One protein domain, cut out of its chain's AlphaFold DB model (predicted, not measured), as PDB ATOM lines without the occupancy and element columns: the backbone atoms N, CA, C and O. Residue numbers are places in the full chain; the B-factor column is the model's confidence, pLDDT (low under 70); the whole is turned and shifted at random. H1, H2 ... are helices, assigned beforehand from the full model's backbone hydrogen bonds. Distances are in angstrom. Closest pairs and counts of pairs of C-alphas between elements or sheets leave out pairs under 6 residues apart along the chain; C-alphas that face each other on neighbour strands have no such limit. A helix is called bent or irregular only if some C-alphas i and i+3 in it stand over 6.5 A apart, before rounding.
ATOM      1  N   LYS A  54     -60.241 -30.192 -46.228       92.62
ATOM      2  CA  LYS A  54     -59.394 -30.292 -47.426       92.62
ATOM      3  C   LYS A  54     -58.100 -29.474 -47.300       92.62
ATOM      4  O   LYS A  54     -57.067 -29.922 -47.790       92.62
ATOM      5  N   GLN A  55     -58.148 -28.307 -46.653       89.81
ATOM      6  CA  GLN A  55     -56.984 -27.432 -46.495       89.81
ATOM      7  C   GLN A  55     -55.975 -28.020 -45.501       89.81
ATOM      8  O   GLN A  55     -54.778 -27.968 -45.751       89.81
ATOM      9  N   ASP A  56     -56.435 -28.629 -44.406       93.00
ATOM     10  CA  ASP A  56     -55.580 -29.326 -43.436       93.00
ATOM     11  C   ASP A  56     -54.861 -30.522 -44.078       93.00
ATOM     12  O   ASP A  56     -53.654 -30.692 -43.899       93.00
ATOM     13  N   LEU A  57     -55.575 -31.319 -44.885       92.31
ATOM     14  CA  LEU A  57     -54.952 -32.374 -45.690       92.31
ATOM     15  C   LEU A  57     -53.882 -31.799 -46.621       92.31
ATOM     16  O   LEU A  57     -52.755 -32.296 -46.638       92.31
ATOM     17  N   TYR A  58     -54.222 -30.737 -47.348       87.69
ATOM     18  CA  TYR A  58     -53.304 -30.071 -48.261       87.69
ATOM     19  C   TYR A  58     -52.043 -29.574 -47.558       87.69
ATOM     20  O   TYR A  58     -50.935 -29.879 -47.992       87.69
ATOM     21  N   LYS A  59     -52.198 -28.882 -46.425       85.69
ATOM     22  CA  LYS A  59     -51.075 -28.366 -45.643       85.69
ATOM     23  C   LYS A  59     -50.174 -29.495 -45.149       85.69
ATOM     24  O   LYS A  59     -48.963 -29.389 -45.261       85.69
ATOM     25  N   LYS A  60     -50.730 -30.600 -44.649       88.56
ATOM     26  CA  LYS A  60     -49.910 -31.737 -44.195       88.56
ATOM     27  C   LYS A  60     -49.136 -32.384 -45.343       88.56
ATOM     28  O   LYS A  60     -47.971 -32.727 -45.176       88.56
ATOM     29  N   ILE A  61     -49.784 -32.548 -46.497       85.00
ATOM     30  CA  ILE A  61     -49.158 -33.022 -47.739       85.00
ATOM     31  C   ILE A  61     -48.004 -32.096 -48.143       85.00
ATOM     32  O   ILE A  61     -46.911 -32.574 -48.441       85.00
ATOM     33  N   PHE A  62     -48.230 -30.785 -48.076       83.00
ATOM     34  CA  PHE A  62     -47.230 -29.758 -48.333       83.00
ATOM     35  C   PHE A  62     -46.053 -29.805 -47.345       83.00
ATOM     36  O   PHE A  62     -44.901 -29.822 -47.769       83.00
ATOM     37  N   ASP A  63     -46.320 -29.882 -46.040       83.81
ATOM     38  CA  ASP A  63     -45.281 -29.934 -45.007       83.81
ATOM     39  C   ASP A  63     -44.371 -31.162 -45.227       83.81
ATOM     40  O   ASP A  63     -43.149 -31.037 -45.241       83.81
ATOM     41  N   MET A  64     -44.954 -32.332 -45.534       82.00
ATOM     42  CA  MET A  64     -44.189 -33.541 -45.881       82.00
ATOM     43  C   MET A  64     -43.319 -33.364 -47.136       82.00
ATOM     44  O   MET A  64     -42.216 -33.912 -47.194       82.00
ATOM     45  N   ALA A  65     -43.793 -32.602 -48.129       77.81
ATOM     46  CA  ALA A  65     -43.027 -32.248 -49.326       77.81
ATOM     47  C   ALA A  65     -41.757 -31.492 -48.956       77.81
ATOM     48  O   ALA A  65     -40.650 -31.863 -49.348       77.81
ATOM     49  N   ILE A  66     -41.953 -30.406 -48.209       77.81
ATOM     50  CA  ILE A  66     -40.890 -29.475 -47.892       77.81
ATOM     51  C   ILE A  66     -39.894 -30.127 -46.954       77.81
ATOM     52  O   ILE A  66     -38.703 -29.977 -47.180       77.81
ATOM     53  N   ASP A  67     -40.344 -30.901 -45.971       80.88
ATOM     54  CA  ASP A  67     -39.440 -31.601 -45.063       80.88
ATOM     55  C   ASP A  67     -38.585 -32.643 -45.809       80.88
ATOM     56  O   ASP A  67     -37.381 -32.758 -45.573       80.88
ATOM     57  N   SER A  68     -39.165 -33.361 -46.782       78.31
ATOM     58  CA  SER A  68     -38.395 -34.244 -47.668       78.31
ATOM     59  C   SER A  68     -37.374 -33.452 -48.492       78.31
ATOM     60  O   SER A  68     -36.203 -33.829 -48.562       78.31
ATOM     61  N   PHE A  69     -37.776 -32.315 -49.057       74.81
ATOM     62  CA  PHE A  69     -36.902 -31.455 -49.852       74.81
ATOM     63  C   PHE A  69     -35.755 -30.839 -49.027       74.81
ATOM     64  O   PHE A  69     -34.594 -30.908 -49.435       74.81
ATOM     65  N   THR A  70     -36.039 -30.283 -47.849       75.62
ATOM     66  CA  THR A  70     -35.036 -29.667 -46.964       75.62
ATOM     67  C   THR A  70     -34.074 -30.696 -46.388       75.62
ATOM     68  O   THR A  70     -32.892 -30.393 -46.237       75.62
ATOM     69  N   SER A  71     -34.525 -31.934 -46.153       77.88
ATOM     70  CA  SER A  71     -33.642 -33.026 -45.722       77.88
ATOM     71  C   SER A  71     -32.552 -33.363 -46.748       77.88
ATOM     72  O   SER A  71     -31.446 -33.748 -46.370       77.88
ATOM     73  N   ILE A  72     -32.822 -33.169 -48.048       73.50
ATOM     74  CA  ILE A  72     -31.825 -33.339 -49.116       73.50
ATOM     75  C   ILE A  72     -30.791 -32.200 -49.085       73.50
ATOM     76  O   ILE A  72     -29.641 -32.398 -49.482       73.50
ATOM     77  N   LEU A  73     -31.196 -31.021 -48.612       68.06
ATOM     78  CA  LEU A  73     -30.416 -29.785 -48.617       68.06
ATOM     79  C   LEU A  73     -29.556 -29.561 -47.366       68.06
ATOM     80  O   LEU A  73     -28.994 -28.474 -47.243       68.06
ATOM     81  N   SER A  74     -29.424 -30.527 -46.450       69.00
ATOM     82  CA  SER A  74     -28.652 -30.322 -45.216       69.00
ATOM     83  C   SER A  74     -27.227 -29.806 -45.509       69.00
ATOM     84  O   SER A  74     -26.361 -30.488 -46.062       69.00
ATOM     85  N   LEU A  75     -27.006 -28.530 -45.170       60.09
ATOM     86  CA  LEU A  75     -25.841 -27.744 -45.595       60.09
ATOM     87  C   LEU A  75     -24.538 -28.186 -44.919       60.09
ATOM     88  O   LEU A  75     -23.456 -27.919 -45.449       60.09
ATOM     89  N   GLU A  76     -24.640 -28.881 -43.785       62.91
ATOM     90  CA  GLU A  76     -23.504 -29.363 -42.988       62.91
ATOM     91  C   GLU A  76     -22.526 -30.203 -43.822       62.91
ATOM     92  O   GLU A  76     -21.317 -30.178 -43.591       62.91
ATOM     93  N   ASP A  77     -23.025 -30.878 -44.862       67.81
ATOM     94  CA  ASP A  77     -22.212 -31.732 -45.724       67.81
ATOM     95  C   ASP A  77     -21.684 -31.016 -46.984       67.81
ATOM     96  O   ASP A  77     -20.741 -31.501 -47.627       67.81
ATOM     97  N   LEU A  78     -22.237 -29.844 -47.326       72.75
ATOM     98  CA  LEU A  78     -21.927 -29.094 -48.552       72.75
ATOM     99  C   LEU A  78     -20.714 -28.171 -48.413       72.75
ATOM    100  O   LEU A  78     -20.069 -27.842 -49.414       72.75
ATOM    101  N   VAL A  79     -20.377 -27.780 -47.186       74.94
ATOM    102  CA  VAL A  79     -19.334 -26.793 -46.895       74.94
ATOM    103  C   VAL A  79     -18.207 -27.423 -46.063       74.94
ATOM    104  O   VAL A  79     -18.395 -28.398 -45.338       74.94
ATOM    105  N   GLN A  80     -16.984 -26.916 -46.218       78.12
ATOM    106  CA  GLN A  80     -15.866 -27.168 -45.304       78.12
ATOM    107  C   GLN A  80     -15.111 -25.854 -45.078       78.12
ATOM    108  O   GLN A  80     -14.407 -25.374 -45.971       78.12
ATOM    109  N   GLY A  81     -15.268 -25.258 -43.894       77.69
ATOM    110  CA  GLY A  81     -14.798 -23.892 -43.644       77.69
ATOM    111  C   GLY A  81     -15.497 -22.907 -44.584       77.69
ATOM    112  O   GLY A  81     -16.716 -22.888 -44.640       77.69
ATOM    113  N   ASN A  82     -14.737 -22.137 -45.370       76.81
ATOM    114  CA  ASN A  82     -15.287 -21.188 -46.350       76.81
ATOM    115  C   ASN A  82     -15.303 -21.732 -47.797       76.81
ATOM    116  O   ASN A  82     -15.273 -20.968 -48.760       76.81
ATOM    117  N   ARG A  83     -15.237 -23.061 -47.976       79.62
ATOM    118  CA  ARG A  83     -15.191 -23.710 -49.297       79.62
ATOM    119  C   ARG A  83     -16.426 -24.564 -49.546       79.62
ATOM    120  O   ARG A  83     -16.807 -25.369 -48.700       79.62
ATOM    121  N   ILE A  84     -16.975 -24.449 -50.754       84.62
ATOM    122  CA  ILE A  84     -18.078 -25.277 -51.250       84.62
ATOM    123  C   ILE A  84     -17.520 -26.574 -51.849       84.62
ATOM    124  O   ILE A  84     -16.614 -26.554 -52.687       84.62
ATOM    125  N   LYS A  85     -18.085 -27.720 -51.465       86.00
ATOM    126  CA  LYS A  85     -17.768 -29.026 -52.053       86.00
ATOM    127  C   LYS A  85     -18.622 -29.244 -53.307       86.00
ATOM    128  O   LYS A  85     -19.706 -29.814 -53.224       86.00
ATOM    129  N   ILE A  86     -18.124 -28.846 -54.481       86.38
ATOM    130  CA  ILE A  86     -18.873 -28.898 -55.761       86.38
ATOM    131  C   ILE A  86     -19.518 -30.273 -56.018       86.38
ATOM    132  O   ILE A  86     -20.703 -30.339 -56.322       86.38
ATOM    133  N   LYS A  87     -18.792 -31.380 -55.804       84.94
ATOM    134  CA  LYS A  87     -19.342 -32.743 -55.977       84.94
ATOM    135  C   LYS A  87     -20.528 -33.052 -55.052       84.94
ATOM    136  O   LYS A  87     -21.389 -33.852 -55.394       84.94
ATOM    137  N   ARG A  88     -20.566 -32.451 -53.859       83.69
ATOM    138  CA  ARG A  88     -21.690 -32.606 -52.924       83.69
ATOM    139  C   ARG A  88     -22.890 -31.781 -53.373       83.69
ATOM    140  O   ARG A  88     -24.003 -32.282 -53.292       83.69
ATOM    141  N   VAL A  89     -22.652 -30.584 -53.913       84.38
ATOM    142  CA  VAL A  89     -23.698 -29.766 -54.546       84.38
ATOM    143  C   VAL A  89     -24.304 -30.502 -55.739       84.38
ATOM    144  O   VAL A  89     -25.516 -30.634 -55.814       84.38
ATOM    145  N   GLU A  90     -23.480 -31.055 -56.628       86.38
ATOM    146  CA  GLU A  90     -23.944 -31.850 -57.773       86.38
ATOM    147  C   GLU A  90     -24.796 -33.055 -57.337       86.38
ATOM    148  O   GLU A  90     -25.878 -33.286 -57.880       86.38
ATOM    149  N   LEU A  91     -24.360 -33.787 -56.304       85.44
ATOM    150  CA  LEU A  91     -25.126 -34.900 -55.738       85.44
ATOM    151  C   LEU A  91     -26.458 -34.438 -55.128       85.44
ATOM    152  O   LEU A  91     -27.475 -35.099 -55.327       85.44
ATOM    153  N   ALA A  92     -26.466 -33.321 -54.398       83.94
ATOM    154  CA  ALA A  92     -27.684 -32.747 -53.828       83.94
ATOM    155  C   ALA A  92     -28.661 -32.319 -54.931       83.94
ATOM    156  O   ALA A  92     -29.822 -32.717 -54.903       83.94
ATOM    157  N   MET A  93     -28.181 -31.611 -55.957       84.25
ATOM    158  CA  MET A  93     -28.984 -31.211 -57.119       84.25
ATOM    159  C   MET A  93     -29.544 -32.422 -57.873       84.25
ATOM    160  O   MET A  93     -30.705 -32.413 -58.274       84.25
ATOM    161  N   THR A  94     -28.756 -33.493 -58.011       87.75
ATOM    162  CA  THR A  94     -29.210 -34.749 -58.626       87.75
ATOM    163  C   THR A  94     -30.326 -35.398 -57.809       87.75
ATOM    164  O   THR A  94     -31.341 -35.801 -58.371       87.75
ATOM    165  N   LYS A  95     -30.176 -35.462 -56.479       85.06
ATOM    166  CA  LYS A  95     -31.205 -36.004 -55.580       85.06
ATOM    167  C   LYS A  95     -32.483 -35.168 -55.599       85.06
ATOM    168  O   LYS A  95     -33.567 -35.737 -55.642       85.06
ATOM    169  N   ILE A  96     -32.361 -33.840 -55.617       83.19
ATOM    170  CA  ILE A  96     -33.499 -32.925 -55.767       83.19
ATOM    171  C   ILE A  96     -34.221 -33.201 -57.084       83.19
ATOM    172  O   ILE A  96     -35.434 -33.389 -57.090       83.19
ATOM    173  N   TYR A  97     -33.481 -33.280 -58.191       84.62
ATOM    174  CA  TYR A  97     -34.052 -33.574 -59.500       84.62
ATOM    175  C   TYR A  97     -34.785 -34.920 -59.516       84.62
ATOM    176  O   TYR A  97     -35.931 -34.976 -59.952       84.62
ATOM    177  N   GLN A  98     -34.164 -35.988 -59.005       85.12
ATOM    178  CA  GLN A  98     -34.789 -37.312 -58.907       85.12
ATOM    179  C   GLN A  98     -36.071 -37.264 -58.073       85.12
ATOM    180  O   GLN A  98     -37.109 -37.748 -58.507       85.12
ATOM    181  N   HIS A  99     -36.030 -36.598 -56.922       80.50
ATOM    182  CA  HIS A  99     -37.180 -36.493 -56.038       80.50
ATOM    183  C   HIS A  99     -38.344 -35.699 -56.659       80.50
ATOM    184  O   HIS A  99     -39.508 -36.072 -56.484       80.50
ATOM    185  N   ILE A 100     -38.035 -34.646 -57.428       79.06
ATOM    186  CA  ILE A 100     -39.018 -33.905 -58.227       79.06
ATOM    187  C   ILE A 100     -39.580 -34.786 -59.346       79.06
ATOM    188  O   ILE A 100     -40.783 -34.753 -59.573       79.06
ATOM    189  N   GLN A 101     -38.753 -35.572 -60.041       81.69
ATOM    190  CA  GLN A 101     -39.217 -36.473 -61.104       81.69
ATOM    191  C   GLN A 101     -40.159 -37.551 -60.563       81.69
ATOM    192  O   GLN A 101     -41.253 -37.724 -61.101       81.69
ATOM    193  N   ASP A 102     -39.785 -38.200 -59.460       79.56
ATOM    194  CA  ASP A 102     -40.572 -39.265 -58.831       79.56
ATOM    195  C   ASP A 102     -41.941 -38.769 -58.333       79.56
ATOM    196  O   ASP A 102     -42.886 -39.548 -58.223       79.56
ATOM    197  N   ASN A 103     -42.070 -37.465 -58.055       72.56
ATOM    198  CA  ASN A 103     -43.272 -36.848 -57.486       72.56
ATOM    199  C   ASN A 103     -43.735 -35.622 -58.293       72.56
ATOM    200  O   ASN A 103     -44.265 -34.660 -57.733       72.56
ATOM    201  N   ARG A 104     -43.526 -35.621 -59.615       74.25
ATOM    202  CA  ARG A 104     -43.688 -34.423 -60.463       74.25
ATOM    203  C   ARG A 104     -45.047 -33.745 -60.309       74.25
ATOM    204  O   ARG A 104     -45.109 -32.528 -60.174       74.25
ATOM    205  N   PHE A 105     -46.127 -34.520 -60.310       68.31
ATOM    206  CA  PHE A 105     -47.490 -33.989 -60.198       68.31
ATOM    207  C   PHE A 105     -47.773 -33.351 -58.842       68.31
ATOM    208  O   PHE A 105     -48.431 -32.316 -58.759       68.31
ATOM    209  N   PHE A 106     -47.205 -33.919 -57.787       71.12
ATOM    210  CA  PHE A 106     -47.290 -33.368 -56.447       71.12
ATOM    211  C   PHE A 106     -46.558 -32.023 -56.348       71.12
ATOM    212  O   PHE A 106     -47.130 -31.057 -55.850       71.12
ATOM    213  N   TYR A 107     -45.353 -31.913 -56.915       71.94
ATOM    214  CA  TYR A 107     -44.631 -30.638 -56.961       71.94
ATOM    215  C   TYR A 107     -45.331 -29.592 -57.834       71.94
ATOM    216  O   TYR A 107     -45.381 -28.429 -57.450       71.94
ATOM    217  N   LEU A 108     -45.920 -29.982 -58.969       71.25
ATOM    218  CA  LEU A 108     -46.713 -29.066 -59.798       71.25
ATOM    219  C   LEU A 108     -47.963 -28.562 -59.070       71.25
ATOM    220  O   LEU A 108     -48.282 -27.384 -59.173       71.25
ATOM    221  N   THR A 109     -48.621 -29.430 -58.300       69.69
ATOM    222  CA  THR A 109     -49.771 -29.062 -57.464       69.69
ATOM    223  C   THR A 109     -49.367 -28.063 -56.378       69.69
ATOM    224  O   THR A 109     -50.004 -27.033 -56.206       69.69
ATOM    225  N   ILE A 110     -48.256 -28.321 -55.687       69.38
ATOM    226  CA  ILE A 110     -47.722 -27.432 -54.644       69.38
ATOM    227  C   ILE A 110     -47.206 -26.098 -55.217       69.38
ATOM    228  O   ILE A 110     -47.115 -25.101 -54.508       69.38
ATOM    229  N   MET A 111     -46.856 -26.045 -56.497       68.94
ATOM    230  CA  MET A 111     -46.463 -24.799 -57.161       68.94
ATOM    231  C   MET A 111     -47.651 -24.070 -57.807       68.94
ATOM    232  O   MET A 111     -47.452 -23.009 -58.401       68.94
ATOM    233  N   ASP A 112     -48.875 -24.602 -57.697       68.44
ATOM    234  CA  ASP A 112     -50.079 -23.883 -58.104       68.44
ATOM    235  C   ASP A 112     -50.359 -22.693 -57.162       68.44
ATOM    236  O   ASP A 112     -49.847 -22.603 -56.038       68.44
ATOM    237  N   GLY A 113     -51.151 -21.728 -57.637       60.81
ATOM    238  CA  GLY A 113     -51.361 -20.447 -56.962       60.81
ATOM    239  C   GLY A 113     -51.877 -20.530 -55.517       60.81
ATOM    240  O   GLY A 113     -51.671 -19.578 -54.768       60.81
ATOM    241  N   ALA A 114     -52.496 -21.636 -55.089       63.72
ATOM    242  CA  ALA A 114     -52.962 -21.805 -53.714       63.72
ATOM    243  C   ALA A 114     -51.832 -22.183 -52.738       63.72
ATOM    244  O   ALA A 114     -51.908 -21.843 -51.557       63.72
ATOM    245  N   ALA A 115     -50.770 -22.853 -53.202       67.00
ATOM    246  CA  ALA A 115     -49.627 -23.208 -52.353       67.00
ATOM    247  C   ALA A 115     -48.425 -22.274 -52.468       67.00
ATOM    248  O   ALA A 115     -47.576 -22.318 -51.581       67.00
ATOM    249  N   ILE A 116     -48.359 -21.379 -53.460       72.00
ATOM    250  CA  ILE A 116     -47.251 -20.410 -53.569       72.00
ATOM    251  C   ILE A 116     -47.062 -19.590 -52.278       72.00
ATOM    252  O   ILE A 116     -45.939 -19.284 -51.886       72.00
ATOM    253  N   GLU A 117     -48.157 -19.275 -51.582       78.69
ATOM    254  CA  GLU A 117     -48.133 -18.552 -50.309       78.69
ATOM    255  C   GLU A 117     -47.542 -19.406 -49.178       78.69
ATOM    256  O   GLU A 117     -46.699 -18.928 -48.422       78.69
ATOM    257  N   LEU A 118     -47.919 -20.687 -49.105       75.50
ATOM    258  CA  LEU A 118     -47.370 -21.642 -48.136       75.50
ATOM    259  C   LEU A 118     -45.882 -21.901 -48.397       75.50
ATOM    260  O   LEU A 118     -45.085 -21.926 -47.462       75.50
ATOM    261  N   VAL A 119     -45.488 -22.014 -49.669       77.19
ATOM    262  CA  VAL A 119     -44.087 -22.100 -50.105       77.19
ATOM    263  C   VAL A 119     -43.316 -20.873 -49.660       77.19
ATOM    264  O   VAL A 119     -42.251 -21.007 -49.063       77.19
ATOM    265  N   ARG A 120     -43.856 -19.675 -49.910       80.62
ATOM    266  CA  ARG A 120     -43.214 -18.423 -49.515       80.62
ATOM    267  C   ARG A 120     -42.994 -18.362 -48.006       80.62
ATOM    268  O   ARG A 120     -41.882 -18.056 -47.581       80.62
ATOM    269  N   GLN A 121     -44.024 -18.667 -47.217       83.75
ATOM    270  CA  GLN A 121     -43.941 -18.679 -45.753       83.75
ATOM    271  C   GLN A 121     -42.903 -19.689 -45.268       83.75
ATOM    272  O   GLN A 121     -42.019 -19.334 -44.496       83.75
ATOM    273  N   ARG A 122     -42.937 -20.914 -45.795       82.50
ATOM    274  CA  ARG A 122     -42.025 -21.974 -45.371       82.50
ATOM    275  C   ARG A 122     -40.572 -21.702 -45.759       82.50
ATOM    276  O   ARG A 122     -39.679 -21.955 -44.962       82.50
ATOM    277  N   ILE A 123     -40.317 -21.154 -46.949       81.88
ATOM    278  CA  ILE A 123     -38.968 -20.712 -47.340       81.88
ATOM    279  C   ILE A 123     -38.482 -19.607 -46.398       81.88
ATOM    280  O   ILE A 123     -37.338 -19.660 -45.957       81.88
ATOM    281  N   ALA A 124     -39.330 -18.629 -46.069       85.00
ATOM    282  CA  ALA A 124     -38.963 -17.565 -45.138       85.00
ATOM    283  C   ALA A 124     -38.622 -18.116 -43.742       85.00
ATOM    284  O   ALA A 124     -37.604 -17.720 -43.180       85.00
ATOM    285  N   GLU A 125     -39.413 -19.061 -43.224       85.19
ATOM    286  CA  GLU A 125     -39.132 -19.771 -41.968       85.19
ATOM    287  C   GLU A 125     -37.780 -20.490 -42.014       85.19
ATOM    288  O   GLU A 125     -36.955 -20.280 -41.133       85.19
ATOM    289  N   ILE A 126     -37.514 -21.277 -43.063       80.75
ATOM    290  CA  ILE A 126     -36.251 -22.018 -43.208       80.75
ATOM    291  C   ILE A 126     -35.059 -21.062 -43.254       80.75
ATOM    292  O   ILE A 126     -34.052 -21.301 -42.592       80.75
ATOM    293  N   LEU A 127     -35.152 -19.983 -44.037       82.12
ATOM    294  CA  LEU A 127     -34.080 -18.992 -44.131       82.12
ATOM    295  C   LEU A 127     -33.850 -18.293 -42.790       82.12
ATOM    296  O   LEU A 127     -32.702 -18.061 -42.421       82.12
ATOM    297  N   TYR A 128     -34.920 -17.984 -42.056       83.62
ATOM    298  CA  TYR A 128     -34.825 -17.425 -40.714       83.62
ATOM    299  C   TYR A 128     -34.139 -18.413 -39.760       83.62
ATOM    300  O   TYR A 128     -33.084 -18.105 -39.219       83.62
ATOM    301  N   GLU A 129     -34.644 -19.640 -39.629       81.12
ATOM    302  CA  GLU A 129     -34.058 -20.676 -38.767       81.12
ATOM    303  C   GLU A 129     -32.579 -20.946 -39.090       81.12
ATOM    304  O   GLU A 129     -31.757 -21.110 -38.185       81.12
ATOM    305  N   GLN A 130     -32.221 -20.970 -40.376       76.38
ATOM    306  CA  GLN A 130     -30.860 -21.269 -40.811       76.38
ATOM    307  C   GLN A 130     -29.898 -20.092 -40.726       76.38
ATOM    308  O   GLN A 130     -28.707 -20.341 -40.577       76.38
ATOM    309  N   TYR A 131     -30.346 -18.845 -40.853       79.56
ATOM    310  CA  TYR A 131     -29.434 -17.709 -41.035       79.56
ATOM    311  C   TYR A 131     -29.640 -16.556 -40.053       79.56
ATOM    312  O   TYR A 131     -28.790 -15.671 -40.016       79.56
ATOM    313  N   ASP A 132     -30.689 -16.556 -39.223       79.75
ATOM    314  CA  ASP A 132     -30.940 -15.491 -38.235       79.75
ATOM    315  C   ASP A 132     -29.726 -15.266 -37.319       79.75
ATOM    316  O   ASP A 132     -29.299 -14.135 -37.090       79.75
ATOM    317  N   HIS A 133     -29.055 -16.348 -36.914       74.19
ATOM    318  CA  HIS A 133     -27.844 -16.298 -36.092       74.19
ATOM    319  C   HIS A 133     -26.654 -15.558 -36.738       74.19
ATOM    320  O   HIS A 133     -25.743 -15.139 -36.028       74.19
ATOM    321  N   ILE A 134     -26.629 -15.395 -38.067       74.19
ATOM    322  CA  ILE A 134     -25.581 -14.636 -38.770       74.19
ATOM    323  C   ILE A 134     -25.777 -13.129 -38.568       74.19
ATOM    324  O   ILE A 134     -24.797 -12.389 -38.502       74.19
ATOM    325  N   PHE A 135     -27.028 -12.679 -38.465       68.38
ATOM    326  CA  PHE A 135     -27.393 -11.263 -38.410       68.38
ATOM    327  C   PHE A 135     -27.552 -10.718 -36.982       68.38
ATOM    328  O   PHE A 135     -27.742  -9.517 -36.820       68.38
ATOM    329  N   GLN A 136     -27.457 -11.570 -35.954       66.25
ATOM    330  CA  GLN A 136     -27.538 -11.180 -34.538       66.25
ATOM    331  C   GLN A 136     -26.179 -10.817 -33.892       66.25
ATOM    332  O   GLN A 136     -26.081 -10.797 -32.665       66.25
ATOM    333  N   ASN A 137     -25.146 -10.519 -34.692       49.91
ATOM    334  CA  ASN A 137     -23.848 -10.012 -34.213       49.91
ATOM    335  C   ASN A 137     -23.720  -8.495 -34.373       49.91
ATOM    336  O   ASN A 137     -23.942  -8.010 -35.505       49.91
TER     337      ASN A 137
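AT A GLANCE: This is residues 54 to 137 of the 137 residues of the protein "Transcriptional regulator, TetR family" of Enterococcus sp. HSIEG1 (UniProt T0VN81). Three long helices and one short one make a loose, flat assembly: H1 and H2 form a helical hairpin that meets over a part of its length, and H4 passes H1 on the side away from H2. The short helix H3 bridges the end where H2 stops and H4 starts, while a long loop, residues 73 to 85, joins H1 to H2 at the other end, and residues 131 to 137 stick out free. The printed part has 84 residues with four named helices, H1, H2, H3 and H4 in that order, and no named strand; the class is all helix. The whole is loose, with a radius of gyration of the C-alphas of 14.8 A, and the C-alphas span 45 by 33 by 17 A.

IN THESE COORDINATES: H1 is residues 54 to 72, 27.8 A from its first C-alpha, at (-59.394, -30.292, -47.426), to its last. In the link that follows, residues 79 to 80 pair with residues 83 to 84, antiparallel. H2 is residues 86 to 102, 24.2 A long, and begins with C-alpha 86 at (-18.873, -28.898, -55.761). H3 is residues 104 to 110. H4, residues 116 to 135, is 26.6 A long and ends with C-alpha 135 at (-27.393, -11.263, -38.410). H4 is irregular: C-alphas 130 and 133 are 7.5 A apart, and it has a kink of 45 degrees near residue 129.

HOW THE PARTS SIT: H1 and H2, a hairpin, touch with residues 69 to 72 of H1 and 92 to 99 of H2 alone. Their closest C-alphas, those of Ile 72 and Ala 92, are 6.3 A apart, and they run opposite ways at a shallow tilt of 28 degrees. H3 is about perpendicular to H2, at 88 degrees. H3 is close to H1 but not clearly touching; the closest C-alphas, those of Phe 62 and Ile 110, are 6.7 A apart. H4 is also close to H1 but not clearly touching, with the closest C-alphas, those of Ile 66 and Arg 122, 8.0 A apart; they run the same way at a steep tilt of 42 degrees. H2 and H4 are apart. In H1, H2 and H3 every O i to N i+4 pair is within hydrogen-bond range; in H4 13 of 16 are.

THE WHOLE: The two C-alphas farthest apart, those of Lys 54 and Gly 81, are 45.2 A apart. The printed part has no cut and ends at residue 137, the chain's last residue. The link from H1 to H2 is long, with 13 residues; those from H2 to H3 and from H3 to H4 are tight. The mean pLDDT of the printed part is 78.1, with residues 73 to 77, 105, 109 to 115 and 135 to 137 under 70.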